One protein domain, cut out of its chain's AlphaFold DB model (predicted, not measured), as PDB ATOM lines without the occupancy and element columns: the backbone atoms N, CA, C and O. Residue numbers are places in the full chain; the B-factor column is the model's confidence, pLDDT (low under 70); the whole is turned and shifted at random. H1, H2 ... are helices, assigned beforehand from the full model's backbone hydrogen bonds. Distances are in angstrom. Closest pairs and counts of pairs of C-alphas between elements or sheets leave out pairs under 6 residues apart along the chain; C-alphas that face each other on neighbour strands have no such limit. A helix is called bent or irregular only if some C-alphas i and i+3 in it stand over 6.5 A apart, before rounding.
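What this domain is: This is residues 21 to 136 of the 263 residues of an uncharacterized protein of Paenibacillus polymyxa (strain SC2) (UniProt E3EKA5). What shape do these coordinates make? One helix, H4, runs through the middle; H5 and H6 pack on one side of it, forming with it an up-and-down bundle in which each helix runs against the one before, while H1 and the bent H3 cross it on the other side. Arm H3a reaches the last residues of H4. What is it built of? The printed part has 116 residues with six named helices, H1 to H6 in chain order, and no named strand: all helix. How large is it? It is compact, with a radius of gyration of the C-alphas of 13.3 A, and rounded, spanning 33 by 28 by 26 A.

How they stand to each other: Which helix has the most residues? H3, residues 38 to 59, was assigned as one helix by its hydrogen bonds but is bent, C-alphas 45 and 48 being 8.2 A apart. Its arms H3a, residues 38 to 45, and H3b, residues 48 to 59, are about perpendicular at 76 degrees. What does H3 touch? The hub H4, residues 67 to 85, touches H3b with residues 73 to 77 alone, closest C-alphas Ile 55 and Cys 74, 7.4 A, only just about perpendicular at 71 degrees. H3a and H4 only just touch, with 3 pairs of C-alphas within 8 A, the closest those of Met 39 and Tyr 85, 5.9 A. H2, residues 32 to 36, only just touches H3a, with 3 pairs and only at the corner, closest C-alphas Trp 35 and Lys 44, 6.4 A. What else touches H4? H1, residues 21 to 30, does at a steep tilt of 44 degrees, closest C-alphas Val 23 and Trp 71, 6.3 A. H5, residues 89 to 100, forms a helical hairpin with H4 at a shallow tilt of 20 degrees, closest C-alphas Arg 80 and Val 92, 5.4 A. H6, residues 107 to 124, touches H4 at a shallow tilt of 25 degrees, closest C-alphas Glu 68 and Glu 107, 6.4 A, and is near H5. Are the backbones within hydrogen-bond range? Every O i to N i+4 pair is in H3b, H4 and H5; H1 has 5 of 6, H6 13 of 14, H3a 1 of 4 with 3 of 5 O i to N i+3 pairs, and H2 0 of 1 with 1 of 2.

Where its parts are: How long are the helices? From first to last C-alpha, H4 is 27.6 A, H6 26.2 A, H5 16.6 A, H3b 15.7 A, H1 15.4 A, H3a 13.3 A and H2 7.9 A. H1 and H3a are irregular: C-alphas 21 and 24 are 7.5 A apart, C-alphas 42 and 45 8.0 A. Where are the anchors? H1 begins at C-alpha 21 (36.394, 16.354, 7.383), and H6 ends at C-alpha 124 (45.312, 27.993, -23.309).

The domain as a whole: Is it continuous? The printed part has no cut and no long link between helices; residues 125 to 136 hold no named element. Where is confidence low? The model's pLDDT is under 70 at residues 33, 36, 44 to 45, 59 to 63, 124 and 126 to 128.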
ATOM      1  N   GLU A  21      36.504  17.734   7.852       85.44
ATOM      2  CA  GLU A  21      36.394  16.354   7.383       85.44
ATOM      3  C   GLU A  21      35.745  16.230   5.993       85.44
ATOM      4  O   GLU A  21      35.951  15.239   5.290       85.44
ATOM      5  N   ASP A  22      35.006  17.255   5.568       88.19
ATOM      6  CA  ASP A  22      34.197  17.232   4.354       88.19
ATOM      7  C   ASP A  22      34.848  17.947   3.174       88.19
ATOM      8  O   ASP A  22      34.337  17.855   2.057       88.19
ATOM      9  N   VAL A  23      35.984  18.618   3.387       89.19
ATOM     10  CA  VAL A  23      36.655  19.453   2.377       89.19
ATOM     11  C   VAL A  23      36.930  18.683   1.096       89.19
ATOM     12  O   VAL A  23      36.631  19.179   0.013       89.19
ATOM     13  N   LEU A  24      37.435  17.455   1.206       86.31
ATOM     14  CA  LEU A  24      37.744  16.640   0.036       86.31
ATOM     15  C   LEU A  24      36.477  16.246  -0.735       86.31
ATOM     16  O   LEU A  24      36.418  16.388  -1.953       86.31
ATOM     17  N   GLN A  25      35.436  15.793  -0.033       86.06
ATOM     18  CA  GLN A  25      34.164  15.433  -0.667       86.06
ATOM     19  C   GLN A  25      33.513  16.652  -1.329       86.06
ATOM     20  O   GLN A  25      32.982  16.550  -2.433       86.06
ATOM     21  N   TYR A  26      33.580  17.808  -0.669       89.44
ATOM     22  CA  TYR A  26      33.051  19.053  -1.201       89.44
ATOM     23  C   TYR A  26      33.860  19.555  -2.402       89.44
ATOM     24  O   TYR A  26      33.266  20.030  -3.361       89.44
ATOM     25  N   PHE A  27      35.185  19.392  -2.415       89.19
ATOM     26  CA  PHE A  27      36.028  19.669  -3.583       89.19
ATOM     27  C   PHE A  27      35.584  18.863  -4.806       89.19
ATOM     28  O   PHE A  27      35.344  19.430  -5.873       89.19
ATOM     29  N   PHE A  28      35.376  17.557  -4.638       85.12
ATOM     30  CA  PHE A  28      34.864  16.703  -5.709       85.12
ATOM     31  C   PHE A  28      33.479  17.096  -6.184       85.12
ATOM     32  O   PHE A  28      33.209  17.063  -7.387       85.12
ATOM     33  N   TYR A  29      32.612  17.456  -5.240       85.62
ATOM     34  CA  TYR A  29      31.299  17.980  -5.551       85.62
ATOM     35  C   TYR A  29      31.417  19.280  -6.346       85.62
ATOM     36  O   TYR A  29      30.859  19.331  -7.430       85.62
ATOM     37  N   ALA A  30      32.169  20.279  -5.885       88.38
ATOM     38  CA  ALA A  30      32.252  21.604  -6.497       88.38
ATOM     39  C   ALA A  30      32.874  21.590  -7.899       88.38
ATOM     40  O   ALA A  30      32.416  22.333  -8.763       88.38
ATOM     41  N   PHE A  31      33.863  20.730  -8.147       84.62
ATOM     42  CA  PHE A  31      34.564  20.619  -9.432       84.62
ATOM     43  C   PHE A  31      34.112  19.425 -10.283       84.62
ATOM     44  O   PHE A  31      34.834  19.027 -11.189       84.62
ATOM     45  N   GLU A  32      32.928  18.850 -10.024       74.94
ATOM     46  CA  GLU A  32      32.464  17.597 -10.654       74.94
ATOM     47  C   GLU A  32      32.656  17.537 -12.180       74.94
ATOM     48  O   GLU A  32      33.058  16.510 -12.721       74.94
ATOM     49  N   LEU A  33      32.407  18.652 -12.864       62.84
ATOM     50  CA  LEU A  33      32.504  18.776 -14.322       62.84
ATOM     51  C   LEU A  33      33.934  18.593 -14.845       62.84
ATOM     52  O   LEU A  33      34.146  18.171 -15.976       62.84
ATOM     53  N   SER A  34      34.927  18.886 -14.011       73.19
ATOM     54  CA  SER A  34      36.341  18.765 -14.366       73.19
ATOM     55  C   SER A  34      36.772  17.303 -14.489       73.19
ATOM     56  O   SER A  34      37.773  17.002 -15.132       73.19
ATOM     57  N   TRP A  35      36.024  16.367 -13.902       73.94
ATOM     58  CA  TRP A  35      36.407  14.953 -13.853       73.94
ATOM     59  C   TRP A  35      36.036  14.176 -15.118       73.94
ATOM     60  O   TRP A  35      36.552  13.079 -15.322       73.94
ATOM     61  N   SER A  36      35.206  14.747 -16.000       66.81
ATOM     62  CA  SER A  36      34.950  14.188 -17.338       66.81
ATOM     63  C   SER A  36      36.052  14.508 -18.345       66.81
ATOM     64  O   SER A  36      35.995  14.040 -19.481       66.81
ATOM     65  N   MET A  37      37.039  15.323 -17.963       70.50
ATOM     66  CA  MET A  37      38.102  15.743 -18.867       70.50
ATOM     67  C   MET A  37      39.072  14.591 -19.197       70.50
ATOM     68  O   MET A  37      39.297  13.712 -18.357       70.50
ATOM     69  N   PRO A  38      39.722  14.614 -20.380       72.19
ATOM     70  CA  PRO A  38      40.606  13.538 -20.831       72.19
ATOM     71  C   PRO A  38      41.716  13.154 -19.846       72.19
ATOM     72  O   PRO A  38      42.020  11.975 -19.717       72.19
ATOM     73  N   MET A  39      42.290  14.106 -19.101       76.94
ATOM     74  CA  MET A  39      43.369  13.805 -18.148       76.94
ATOM     75  C   MET A  39      42.923  13.003 -16.919       76.94
ATOM     76  O   MET A  39      43.765  12.461 -16.208       76.94
ATOM     77  N   PHE A  40      41.618  12.930 -16.655       75.00
ATOM     78  CA  PHE A  40      41.058  12.203 -15.515       75.00
ATOM     79  C   PHE A  40      40.232  10.984 -15.940       75.00
ATOM     80  O   PHE A  40      39.739  10.257 -15.078       75.00
ATOM     81  N   ILE A  41      40.115  10.714 -17.246       70.44
ATOM     82  CA  ILE A  41      39.216   9.685 -17.784       70.44
ATOM     83  C   ILE A  41      39.573   8.271 -17.305       70.44
ATOM     84  O   ILE A  41      38.682   7.496 -16.960       70.44
ATOM     85  N   ASP A  42      40.866   7.971 -17.170       70.19
ATOM     86  CA  ASP A  42      41.366   6.673 -16.689       70.19
ATOM     87  C   ASP A  42      41.172   6.487 -15.178       70.19
ATOM     88  O   ASP A  42      41.233   5.377 -14.642       70.19
ATOM     89  N   HIS A  43      40.918   7.585 -14.470       70.12
ATOM     90  CA  HIS A  43      40.701   7.608 -13.031       70.12
ATOM     91  C   HIS A  43      39.255   7.908 -12.662       70.12
ATOM     92  O   HIS A  43      38.956   7.950 -11.476       70.12
ATOM     93  N   LYS A  44      38.346   8.068 -13.628       64.75
ATOM     94  CA  LYS A  44      37.002   8.613 -13.397       64.75
ATOM     95  C   LYS A  44      36.225   7.880 -12.294       64.75
ATOM     96  O   LYS A  44      35.654   8.514 -11.415       64.75
ATOM     97  N   ASP A  45      36.288   6.546 -12.278       66.00
ATOM     98  CA  ASP A  45      35.543   5.705 -11.329       66.00
ATOM     99  C   ASP A  45      36.253   5.576  -9.967       66.00
ATOM    100  O   ASP A  45      35.721   4.999  -9.019       66.00
ATOM    101  N   LYS A  46      37.484   6.093  -9.860       75.81
ATOM    102  CA  LYS A  46      38.342   6.039  -8.666       75.81
ATOM    103  C   LYS A  46      38.975   7.393  -8.341       75.81
ATOM    104  O   LYS A  46      39.966   7.442  -7.613       75.81
ATOM    105  N   ILE A  47      38.412   8.489  -8.850       75.31
ATOM    106  CA  ILE A  47      39.057   9.808  -8.810       75.31
ATOM    107  C   ILE A  47      39.228  10.284  -7.367       75.31
ATOM    108  O   ILE A  47      40.279  10.796  -6.992       75.31
ATOM    109  N   MET A  48      38.244   9.979  -6.516       75.50
ATOM    110  CA  MET A  48      38.324  10.222  -5.079       75.50
ATOM    111  C   MET A  48      39.482   9.477  -4.426       75.50
ATOM    112  O   MET A  48      40.256  10.079  -3.685       75.50
ATOM    113  N   SER A  49      39.634   8.181  -4.707       79.69
ATOM    114  CA  SER A  49      40.735   7.382  -4.165       79.69
ATOM    115  C   SER A  49      42.089   7.880  -4.664       79.69
ATOM    116  O   SER A  49      43.033   7.930  -3.884       79.69
ATOM    117  N   TYR A  50      42.172   8.296  -5.929       82.31
ATOM    118  CA  TYR A  50      43.382   8.871  -6.506       82.31
ATOM    119  C   TYR A  50      43.808  10.157  -5.779       82.31
ATOM    120  O   TYR A  50      44.922  10.213  -5.263       82.31
ATOM    121  N   PHE A  51      42.925  11.156  -5.646       79.88
ATOM    122  CA  PHE A  51      43.283  12.375  -4.907       79.88
ATOM    123  C   PHE A  51      43.532  12.097  -3.434       79.88
ATOM    124  O   PHE A  51      44.411  12.725  -2.868       79.88
ATOM    125  N   THR A  52      42.791  11.176  -2.812       81.50
ATOM    126  CA  THR A  52      43.045  10.805  -1.412       81.50
ATOM    127  C   THR A  52      44.481  10.314  -1.258       81.50
ATOM    128  O   THR A  52      45.190  10.804  -0.395       81.50
ATOM    129  N   GLN A  53      44.952   9.441  -2.154       84.75
ATOM    130  CA  GLN A  53      46.334   8.959  -2.146       84.75
ATOM    131  C   GLN A  53      47.352  10.060  -2.447       84.75
ATOM    132  O   GLN A  53      48.403  10.102  -1.816       84.75
ATOM    133  N   GLU A  54      47.080  10.941  -3.411       84.00
ATOM    134  CA  GLU A  54      47.975  12.067  -3.709       84.00
ATOM    135  C   GLU A  54      48.056  13.037  -2.528       84.00
ATOM    136  O   GLU A  54      49.145  13.443  -2.144       84.00
ATOM    137  N   ILE A  55      46.925  13.347  -1.899       80.31
ATOM    138  CA  ILE A  55      46.858  14.166  -0.692       80.31
ATOM    139  C   ILE A  55      47.599  13.471   0.444       80.31
ATOM    140  O   ILE A  55      48.428  14.110   1.063       80.31
ATOM    141  N   GLU A  56      47.370  12.183   0.696       80.75
ATOM    142  CA  GLU A  56      48.070  11.416   1.734       80.75
ATOM    143  C   GLU A  56      49.584  11.397   1.512       80.75
ATOM    144  O   GLU A  56      50.332  11.624   2.456       80.75
ATOM    145  N   LYS A  57      50.065  11.203   0.275       81.38
ATOM    146  CA  LYS A  57      51.503  11.275  -0.044       81.38
ATOM    147  C   LYS A  57      52.113  12.614   0.355       81.38
ATOM    148  O   LYS A  57      53.229  12.646   0.868       81.38
ATOM    149  N   GLU A  58      51.390  13.703   0.116       75.69
ATOM    150  CA  GLU A  58      51.853  15.047   0.454       75.69
ATOM    151  C   GLU A  58      51.651  15.328   1.963       75.69
ATOM    152  O   GLU A  58      52.561  15.839   2.613       75.69
ATOM    153  N   LEU A  59      50.525  14.908   2.560       67.06
ATOM    154  CA  LEU A  59      50.148  15.059   3.977       67.06
ATOM    155  C   LEU A  59      50.965  14.204   4.942       67.06
ATOM    156  O   LEU A  59      51.101  14.588   6.097       67.06
ATOM    157  N   LEU A  60      51.579  13.102   4.502       59.25
ATOM    158  CA  LEU A  60      52.592  12.385   5.295       59.25
ATOM    159  C   LEU A  60      53.754  13.311   5.716       59.25
ATOM    160  O   LEU A  60      54.520  12.965   6.612       59.25
ATOM    161  N   SER A  61      53.864  14.487   5.086       53.88
ATOM    162  CA  SER A  61      54.838  15.541   5.379       53.88
ATOM    163  C   SER A  61      54.262  16.732   6.167       53.88
ATOM    164  O   SER A  61      55.023  17.641   6.497       53.88
ATOM    165  N   PHE A  62      52.952  16.769   6.448       53.66
ATOM    166  CA  PHE A  62      52.259  17.929   7.021       53.66
ATOM    167  C   PHE A  62      51.392  17.546   8.226       53.66
ATOM    168  O   PHE A  62      50.512  16.693   8.129       53.66
ATOM    169  N   GLU A  63      51.586  18.230   9.354       61.72
ATOM    170  CA  GLU A  63      50.629  18.172  10.460       61.72
ATOM    171  C   GLU A  63      49.414  19.067  10.156       61.72
ATOM    172  O   GLU A  63      49.549  20.213   9.733       61.72
ATOM    173  N   ASP A  64      48.222  18.502  10.354       73.69
ATOM    174  CA  ASP A  64      46.920  19.151  10.549       73.69
ATOM    175  C   ASP A  64      46.640  20.467   9.771       73.69
ATOM    176  O   ASP A  64      46.449  21.535  10.353       73.69
ATOM    177  N   LEU A  65      46.533  20.390   8.437       86.31
ATOM    178  CA  LEU A  65      46.183  21.539   7.582       86.31
ATOM    179  C   LEU A  65      44.828  22.178   7.943       86.31
ATOM    180  O   LEU A  65      43.881  21.499   8.358       86.31
ATOM    181  N   SER A  66      44.697  23.489   7.722       89.38
ATOM    182  CA  SER A  66      43.403  24.184   7.801       89.38
ATOM    183  C   SER A  66      42.453  23.756   6.669       89.38
ATOM    184  O   SER A  66      42.860  23.101   5.703       89.38
ATOM    185  N   ILE A  67      41.175  24.143   6.760       90.12
ATOM    186  CA  ILE A  67      40.184  23.925   5.689       90.12
ATOM    187  C   ILE A  67      40.668  24.550   4.381       90.12
ATOM    188  O   ILE A  67      40.643  23.918   3.328       90.12
ATOM    189  N   GLU A  68      41.159  25.779   4.463       90.69
ATOM    190  CA  GLU A  68      41.619  26.574   3.335       90.69
ATOM    191  C   GLU A  68      42.883  25.981   2.716       90.69
ATOM    192  O   GLU A  68      42.975  25.852   1.497       90.69
ATOM    193  N   GLN A  69      43.842  25.574   3.548       91.00
ATOM    194  CA  GLN A  69      45.055  24.903   3.080       91.00
ATOM    195  C   GLN A  69      44.724  23.573   2.402       91.00
ATOM    196  O   GLN A  69      45.258  23.286   1.334       91.00
ATOM    197  N   THR A  70      43.800  22.797   2.970       90.00
ATOM    198  CA  THR A  70      43.337  21.531   2.385       90.00
ATOM    199  C   THR A  70      42.624  21.763   1.053       90.00
ATOM    200  O   THR A  70      42.887  21.063   0.076       90.00
ATOM    201  N   TRP A  71      41.763  22.780   0.975       92.50
ATOM    202  CA  TRP A  71      41.070  23.162  -0.255       92.50
ATOM    203  C   TRP A  71      42.053  23.531  -1.369       92.50
ATOM    204  O   TRP A  71      41.995  22.974  -2.467       92.50
ATOM    205  N   TRP A  72      42.998  24.432  -1.085       92.62
ATOM    206  CA  TRP A  72      43.976  24.862  -2.083       92.62
ATOM    207  C   TRP A  72      44.972  23.762  -2.446       92.62
ATOM    208  O   TRP A  72      45.391  23.697  -3.599       92.62
ATOM    209  N   LEU A  73      45.291  22.851  -1.521       91.31
ATOM    210  CA  LEU A  73      46.074  21.653  -1.824       91.31
ATOM    211  C   LEU A  73      45.383  20.814  -2.904       91.31
ATOM    212  O   LEU A  73      46.020  20.453  -3.893       91.31
ATOM    213  N   CYS A  74      44.078  20.565  -2.756       90.81
ATOM    214  CA  CYS A  74      43.292  19.827  -3.746       90.81
ATOM    215  C   CYS A  74      43.318  20.523  -5.115       90.81
ATOM    216  O   CYS A  74      43.572  19.878  -6.134       90.81
ATOM    217  N   VAL A  75      43.124  21.847  -5.138       92.62
ATOM    218  CA  VAL A  75      43.185  22.652  -6.369       92.62
ATOM    219  C   VAL A  75      44.557  22.540  -7.040       92.62
ATOM    220  O   VAL A  75      44.628  22.281  -8.241       92.62
ATOM    221  N   PHE A  76      45.656  22.681  -6.291       92.38
ATOM    222  CA  PHE A  76      47.003  22.595  -6.861       92.38
ATOM    223  C   PHE A  76      47.352  21.197  -7.367       92.38
ATOM    224  O   PHE A  76      48.001  21.087  -8.407       92.38
ATOM    225  N   ILE A  77      46.908  20.138  -6.682       90.94
ATOM    226  CA  ILE A  77      47.052  18.761  -7.171       90.94
ATOM    227  C   ILE A  77      46.304  18.605  -8.498       90.94
ATOM    228  O   ILE A  77      46.885  18.124  -9.468       90.94
ATOM    229  N   ALA A  78      45.061  19.083  -8.589       90.00
ATOM    230  CA  ALA A  78      44.293  18.991  -9.827       90.00
ATOM    231  C   ALA A  78      44.959  19.767 -10.977       90.00
ATOM    232  O   ALA A  78      45.146  19.220 -12.064       90.00
ATOM    233  N   MET A  79      45.410  21.002 -10.730       90.06
ATOM    234  CA  MET A  79      46.171  21.787 -11.712       90.06
ATOM    235  C   MET A  79      47.453  21.080 -12.143       90.06
ATOM    236  O   MET A  79      47.819  21.137 -13.317       90.06
ATOM    237  N   ARG A  80      48.150  20.417 -11.214       90.75
ATOM    238  CA  ARG A  80      49.388  19.691 -11.503       90.75
ATOM    239  C   ARG A  80      49.132  18.563 -12.490       90.75
ATOM    240  O   ARG A  80      49.878  18.455 -13.458       90.75
ATOM    241  N   GLU A  81      48.093  17.765 -12.281       88.06
ATOM    242  CA  GLU A  81      47.762  16.657 -13.186       88.06
ATOM    243  C   GLU A  81      47.346  17.148 -14.572       88.06
ATOM    244  O   GLU A  81      47.801  16.617 -15.584       88.06
ATOM    245  N   ILE A  82      46.581  18.237 -14.634       87.00
ATOM    246  CA  ILE A  82      46.217  18.869 -15.906       87.00
ATOM    247  C   ILE A  82      47.477  19.347 -16.644       87.00
ATOM    248  O   ILE A  82      47.650  19.072 -17.829       87.00
ATOM    249  N   ASN A  83      48.410  19.999 -15.946       86.88
ATOM    250  CA  ASN A  83      49.660  20.460 -16.554       86.88
ATOM    251  C   ASN A  83      50.609  19.313 -16.937       86.88
ATOM    252  O   ASN A  83      51.353  19.456 -17.905       86.88
ATOM    253  N   LYS A  84      50.583  18.172 -16.232       88.25
ATOM    254  CA  LYS A  84      51.299  16.960 -16.662       88.25
ATOM    255  C   LYS A  84      50.738  16.432 -17.977       88.25
ATOM    256  O   LYS A  84      51.518  16.126 -18.871       88.25
ATOM    257  N   TYR A  85      49.412  16.370 -18.111       87.44
ATOM    258  CA  TYR A  85      48.757  15.928 -19.344       87.44
ATOM    259  C   TYR A  85      49.160  16.793 -20.546       87.44
ATOM    260  O   TYR A  85      49.540  16.269 -21.591       87.44
ATOM    261  N   TYR A  86      49.186  18.116 -20.373       85.00
ATOM    262  CA  TYR A  86      49.636  19.051 -21.411       85.00
ATOM    263  C   TYR A  86      51.164  19.220 -21.499       85.00
ATOM    264  O   TYR A  86      51.644  20.052 -22.262       85.00
ATOM    265  N   SER A  87      51.947  18.428 -20.755       86.12
ATOM    266  CA  SER A  87      53.419  18.441 -20.784       86.12
ATOM    267  C   SER A  87      54.058  19.807 -20.463       86.12
ATOM    268  O   SER A  87      55.121  20.155 -20.976       86.12
ATOM    269  N   SER A  88      53.439  20.583 -19.569       86.00
ATOM    270  CA  SER A  88      53.961  21.872 -19.097       86.00
ATOM    271  C   SER A  88      54.890  21.690 -17.889       86.00
ATOM    272  O   SER A  88      54.494  21.855 -16.732       86.00
ATOM    273  N   GLU A  89      56.153  21.329 -18.141       88.88
ATOM    274  CA  GLU A  89      57.124  21.003 -17.080       88.88
ATOM    275  C   GLU A  89      57.333  22.141 -16.073       88.88
ATOM    276  O   GLU A  89      57.367  21.908 -14.863       88.88
ATOM    277  N   PHE A  90      57.433  23.384 -16.552       86.94
ATOM    278  CA  PHE A  90      57.632  24.551 -15.691       86.94
ATOM    279  C   PHE A  90      56.456  24.761 -14.724       86.94
ATOM    280  O   PHE A  90      56.659  25.022 -13.532       86.94
ATOM    281  N   ALA A  91      55.221  24.603 -15.213       88.50
ATOM    282  CA  ALA A  91      54.026  24.707 -14.384       88.50
ATOM    283  C   ALA A  91      53.988  23.588 -13.336       88.50
ATOM    284  O   ALA A  91      53.774  23.862 -12.155       88.50
ATOM    285  N   VAL A  92      54.289  22.347 -13.735       90.88
ATOM    286  CA  VAL A  92      54.358  21.194 -12.821       90.88
ATOM    287  C   VAL A  92      55.393  21.416 -11.716       90.88
ATOM    288  O   VAL A  92      55.102  21.185 -10.540       90.88
ATOM    289  N   GLN A  93      56.592  21.896 -12.054       91.62
ATOM    290  CA  GLN A  93      57.637  22.189 -11.068       91.62
ATOM    291  C   GLN A  93      57.211  23.284 -10.088       91.62
ATOM    292  O   GLN A  93      57.410  23.143  -8.880       91.62
ATOM    293  N   THR A  94      56.591  24.350 -10.592       91.88
ATOM    294  CA  THR A  94      56.118  25.463  -9.761       91.88
ATOM    295  C   THR A  94      55.003  25.015  -8.814       91.88
ATOM    296  O   THR A  94      55.061  25.298  -7.617       91.88
ATOM    297  N   LEU A  95      54.032  24.241  -9.305       91.88
ATOM    298  CA  LEU A  95      52.955  23.674  -8.487       91.88
ATOM    299  C   LEU A  95      53.501  22.738  -7.404       91.88
ATOM    300  O   LEU A  95      53.095  22.840  -6.251       91.88
ATOM    301  N   ASN A  96      54.494  21.902  -7.722       91.56
ATOM    302  CA  ASN A  96      55.168  21.072  -6.720       91.56
ATOM    303  C   ASN A  96      55.854  21.907  -5.624       91.56
ATOM    304  O   ASN A  96      55.841  21.520  -4.458       91.56
ATOM    305  N   GLN A  97      56.451  23.054  -5.965       91.31
ATOM    306  CA  GLN A  97      57.034  23.953  -4.963       91.31
ATOM    307  C   GLN A  97      55.969  24.602  -4.071       91.31
ATOM    308  O   GLN A  97      56.197  24.735  -2.868       91.31
ATOM    309  N   LEU A  98      54.822  24.986  -4.642       91.75
ATOM    310  CA  LEU A  98      53.692  25.534  -3.888       91.75
ATOM    311  C   LEU A  98      53.109  24.495  -2.926       91.75
ATOM    312  O   LEU A  98      52.972  24.785  -1.739       91.75
ATOM    313  N   ILE A  99      52.856  23.274  -3.411       91.75
ATOM    314  CA  ILE A  99      52.353  22.147  -2.609       91.75
ATOM    315  C   ILE A  99      53.279  21.883  -1.414       91.75
ATOM    316  O   ILE A  99      52.824  21.868  -0.274       91.75
ATOM    317  N   ARG A 100      54.597  21.804  -1.637       88.12
ATOM    318  CA  ARG A 100      55.590  21.577  -0.566       88.12
ATOM    319  C   ARG A 100      55.638  22.670   0.503       88.12
ATOM    320  O   ARG A 100      56.191  22.449   1.575       88.12
ATOM    321  N   ARG A 101      55.127  23.866   0.207       89.06
ATOM    322  CA  ARG A 101      55.159  25.027   1.109       89.06
ATOM    323  C   ARG A 101      53.786  25.396   1.652       89.06
ATOM    324  O   ARG A 101      53.687  26.399   2.351       89.06
ATOM    325  N   ILE A 102      52.749  24.607   1.369       90.81
ATOM    326  CA  ILE A 102      51.354  24.982   1.622       90.81
ATOM    327  C   ILE A 102      51.082  25.380   3.076       90.81
ATOM    328  O   ILE A 102      50.420  26.385   3.318       90.81
ATOM    329  N   GLN A 103      51.683  24.671   4.037       89.06
ATOM    330  CA  GLN A 103      51.534  24.950   5.470       89.06
ATOM    331  C   GLN A 103      52.095  26.316   5.906       89.06
ATOM    332  O   GLN A 103      51.693  26.856   6.930       89.06
ATOM    333  N   HIS A 104      53.034  26.880   5.138       89.31
ATOM    334  CA  HIS A 104      53.702  28.152   5.442       89.31
ATOM    335  C   HIS A 104      53.123  29.332   4.662       89.31
ATOM    336  O   HIS A 104      53.582  30.462   4.824       89.31
ATOM    337  N   LEU A 105      52.162  29.078   3.775       89.50
ATOM    338  CA  LEU A 105      51.539  30.105   2.960       89.50
ATOM    339  C   LEU A 105      50.222  30.539   3.594       89.50
ATOM    340  O   LEU A 105      49.380  29.720   3.959       89.50
ATOM    341  N   GLU A 106      50.035  31.851   3.682       90.31
ATOM    342  CA  GLU A 106      48.768  32.443   4.095       90.31
ATOM    343  C   GLU A 106      47.675  32.179   3.049       90.31
ATOM    344  O   GLU A 106      47.943  32.156   1.843       90.31
ATOM    345  N   GLU A 107      46.423  32.071   3.499       85.94
ATOM    346  CA  GLU A 107      45.247  31.852   2.642       85.94
ATOM    347  C   GLU A 107      45.199  32.827   1.457       85.94
ATOM    348  O   GLU A 107      45.008  32.415   0.312       85.94
ATOM    349  N   GLY A 108      45.422  34.122   1.711       86.44
ATOM    350  CA  GLY A 108      45.394  35.147   0.669       86.44
ATOM    351  C   GLY A 108      46.456  34.934  -0.417       86.44
ATOM    352  O   GLY A 108      46.232  35.287  -1.575       86.44
ATOM    353  N   SER A 109      47.592  34.325  -0.067       89.25
ATOM    354  CA  SER A 109      48.641  33.955  -1.023       89.25
ATOM    355  C   SER A 109      48.258  32.702  -1.805       89.25
ATOM    356  O   SER A 109      48.339  32.712  -3.031       89.25
ATOM    357  N   LEU A 110      47.768  31.661  -1.123       89.75
ATOM    358  CA  LEU A 110      47.297  30.419  -1.753       89.75
ATOM    359  C   LEU A 110      46.202  30.693  -2.790       89.75
ATOM    360  O   LEU A 110      46.319  30.293  -3.948       89.75
ATOM    361  N   CYS A 111      45.192  31.465  -2.392       88.88
ATOM    362  CA  CYS A 111      44.095  31.885  -3.251       88.88
ATOM    363  C   CYS A 111      44.602  32.664  -4.473       88.88
ATOM    364  O   CYS A 111      44.212  32.381  -5.607       88.88
ATOM    365  N   ARG A 112      45.521  33.615  -4.274       87.19
ATOM    366  CA  ARG A 112      46.103  34.398  -5.372       87.19
ATOM    367  C   ARG A 112      46.873  33.517  -6.352       87.19
ATOM    368  O   ARG A 112      46.690  33.670  -7.556       87.19
ATOM    369  N   TYR A 113      47.707  32.600  -5.864       90.50
ATOM    370  CA  TYR A 113      48.472  31.701  -6.728       90.50
ATOM    371  C   TYR A 113      47.560  30.786  -7.542       90.50
ATOM    372  O   TYR A 113      47.739  30.698  -8.754       90.50
ATOM    373  N   ALA A 114      46.551  30.179  -6.913       89.31
ATOM    374  CA  ALA A 114      45.581  29.338  -7.612       89.31
ATOM    375  C   ALA A 114      44.853  30.113  -8.718       89.31
ATOM    376  O   ALA A 114      44.775  29.654  -9.851       89.31
ATOM    377  N   ASN A 115      44.390  31.330  -8.427       84.38
ATOM    378  CA  ASN A 115      43.692  32.149  -9.415       84.38
ATOM    379  C   ASN A 115      44.601  32.631 -10.558       84.38
ATOM    380  O   ASN A 115      44.145  32.698 -11.696       84.38
ATOM    381  N   ILE A 116      45.882  32.919 -10.294       84.94
ATOM    382  CA  ILE A 116      46.859  33.240 -11.352       84.94
ATOM    383  C   ILE A 116      47.080  32.032 -12.263       84.94
ATOM    384  O   ILE A 116      47.015  32.175 -13.481       84.94
ATOM    385  N   PHE A 117      47.315  30.849 -11.687       85.12
ATOM    386  CA  PHE A 117      47.483  29.620 -12.463       85.12
ATOM    387  C   PHE A 117      46.247  29.322 -13.304       85.12
ATOM    388  O   PHE A 117      46.373  29.093 -14.502       85.12
ATOM    389  N   GLN A 118      45.058  29.406 -12.705       83.06
ATOM    390  CA  GLN A 118      43.805  29.197 -13.419       83.06
ATOM    391  C   GLN A 118      43.623  30.188 -14.570       83.06
ATOM    392  O   GLN A 118      43.221  29.786 -15.654       83.06
ATOM    393  N   ALA A 119      43.921  31.472 -14.356       78.88
ATOM    394  CA  ALA A 119      43.795  32.486 -15.399       78.88
ATOM    395  C   ALA A 119      44.666  32.153 -16.614       78.88
ATOM    396  O   ALA A 119      44.180  32.204 -17.736       78.88
ATOM    397  N   ILE A 120      45.922  31.765 -16.375       78.12
ATOM    398  CA  ILE A 120      46.851  31.353 -17.434       78.12
ATOM    399  C   ILE A 120      46.336  30.086 -18.126       78.12
ATOM    400  O   ILE A 120      46.323  30.006 -19.348       78.12
ATOM    401  N   MET A 121      45.873  29.101 -17.354       77.00
ATOM    402  CA  MET A 121      45.360  27.851 -17.912       77.00
ATOM    403  C   MET A 121      44.107  28.057 -18.760       77.00
ATOM    404  O   MET A 121      43.976  27.378 -19.766       77.00
ATOM    405  N   LEU A 122      43.217  28.986 -18.408       73.31
ATOM    406  CA  LEU A 122      42.014  29.274 -19.195       73.31
ATOM    407  C   LEU A 122      42.304  29.956 -20.533       73.31
ATOM    408  O   LEU A 122      41.503  29.816 -21.454       73.31
ATOM    409  N   GLU A 123      43.414  30.692 -20.653       70.25
ATOM    410  CA  GLU A 123      43.830  31.269 -21.938       70.25
ATOM    411  C   GLU A 123      44.203  30.174 -22.946       70.25
ATOM    412  O   GLU A 123      43.862  30.280 -24.122       70.25
ATOM    413  N   GLU A 124      44.851  29.109 -22.474       68.56
ATOM    414  CA  GLU A 124      45.312  27.993 -23.309       68.56
ATOM    415  C   GLU A 124      44.262  26.868 -23.416       68.56
ATOM    416  O   GLU A 124      44.129  26.201 -24.446       68.56
ATOM    417  N   HIS A 125      43.492  26.652 -22.347       71.88
ATOM    418  CA  HIS A 125      42.570  25.534 -22.152       71.88
ATOM    419  C   HIS A 125      41.297  26.001 -21.406       71.88
ATOM    420  O   HIS A 125      41.197  25.859 -20.183       71.88
ATOM    421  N   PRO A 126      40.289  26.525 -22.128       60.75
ATOM    422  CA  PRO A 126      39.099  27.161 -21.543       60.75
ATOM    423  C   PRO A 126      38.232  26.267 -20.643       60.75
ATOM    424  O   PRO A 126      37.397  26.771 -19.900       60.75
ATOM    425  N   GLU A 127      38.410  24.946 -20.707       57.22
ATOM    426  CA  GLU A 127      37.582  23.962 -19.994       57.22
ATOM    427  C   GLU A 127      38.202  23.471 -18.673       57.22
ATOM    428  O   GLU A 127      37.646  22.607 -17.997       57.22
ATOM    429  N   VAL A 128      39.366  23.994 -18.285       69.00
ATOM    430  CA  VAL A 128      40.103  23.537 -17.099       69.00
ATOM    431  C   VAL A 128      39.409  23.973 -15.805       69.00
ATOM    432  O   VAL A 128      39.090  25.144 -15.645       69.00
ATOM    433  N   LEU A 129      39.262  23.051 -14.845       76.44
ATOM    434  CA  LEU A 129      38.777  23.303 -13.474       76.44
ATOM    435  C   LEU A 129      37.492  24.138 -13.392       76.44
ATOM    436  O   LEU A 129      37.417  25.155 -12.698       76.44
ATOM    437  N   ALA A 130      36.458  23.674 -14.087       76.50
ATOM    438  CA  ALA A 130      35.133  24.263 -14.019       76.50
ATOM    439  C   ALA A 130      34.463  23.980 -12.664       76.50
ATOM    440  O   ALA A 130      34.352  22.832 -12.219       76.50
ATOM    441  N   ILE A 131      33.976  25.048 -12.033       80.00
ATOM    442  CA  ILE A 131      33.164  24.987 -10.816       80.00
ATOM    443  C   ILE A 131      31.701  24.834 -11.217       80.00
ATOM    444  O   ILE A 131      31.218  25.493 -12.141       80.00
ATOM    445  N   ARG A 132      30.968  24.004 -10.481       80.62
ATOM    446  CA  ARG A 132      29.525  23.861 -10.649       80.62
ATOM    447  C   ARG A 132      28.825  25.208 -10.554       80.62
ATOM    448  O   ARG A 132      29.049  25.935  -9.586       80.62
ATOM    449  N   PRO A 133      27.876  25.493 -11.461       76.06
ATOM    450  CA  PRO A 133      27.074  26.708 -11.422       76.06
ATOM    451  C   PRO A 133      26.522  27.073 -10.041       76.06
ATOM    452  O   PRO A 133      26.524  28.238  -9.658       76.06
ATOM    453  N   LEU A 134      26.056  26.083  -9.275       79.62
ATOM    454  CA  LEU A 134      25.486  26.320  -7.952       79.62
ATOM    455  C   LEU A 134      26.493  26.775  -6.899       79.62
ATOM    456  O   LEU A 134      26.105  27.492  -5.976       79.62
ATOM    457  N   GLU A 135      27.758  26.405  -7.055       84.38
ATOM    458  CA  GLU A 135      28.809  26.677  -6.076       84.38
ATOM    459  C   GLU A 135      29.557  27.983  -6.364       84.38
ATOM    460  O   GLU A 135      30.241  28.510  -5.487       84.38
ATOM    461  N   LEU A 136      29.371  28.578  -7.548       79.12
ATOM    462  CA  LEU A 136      30.048  29.817  -7.944       79.12
ATOM    463  C   LEU A 136      29.836  30.966  -6.944       79.12
ATOM    464  O   LEU A 136      30.800  31.625  -6.554       79.12
TER     465      LEU A 136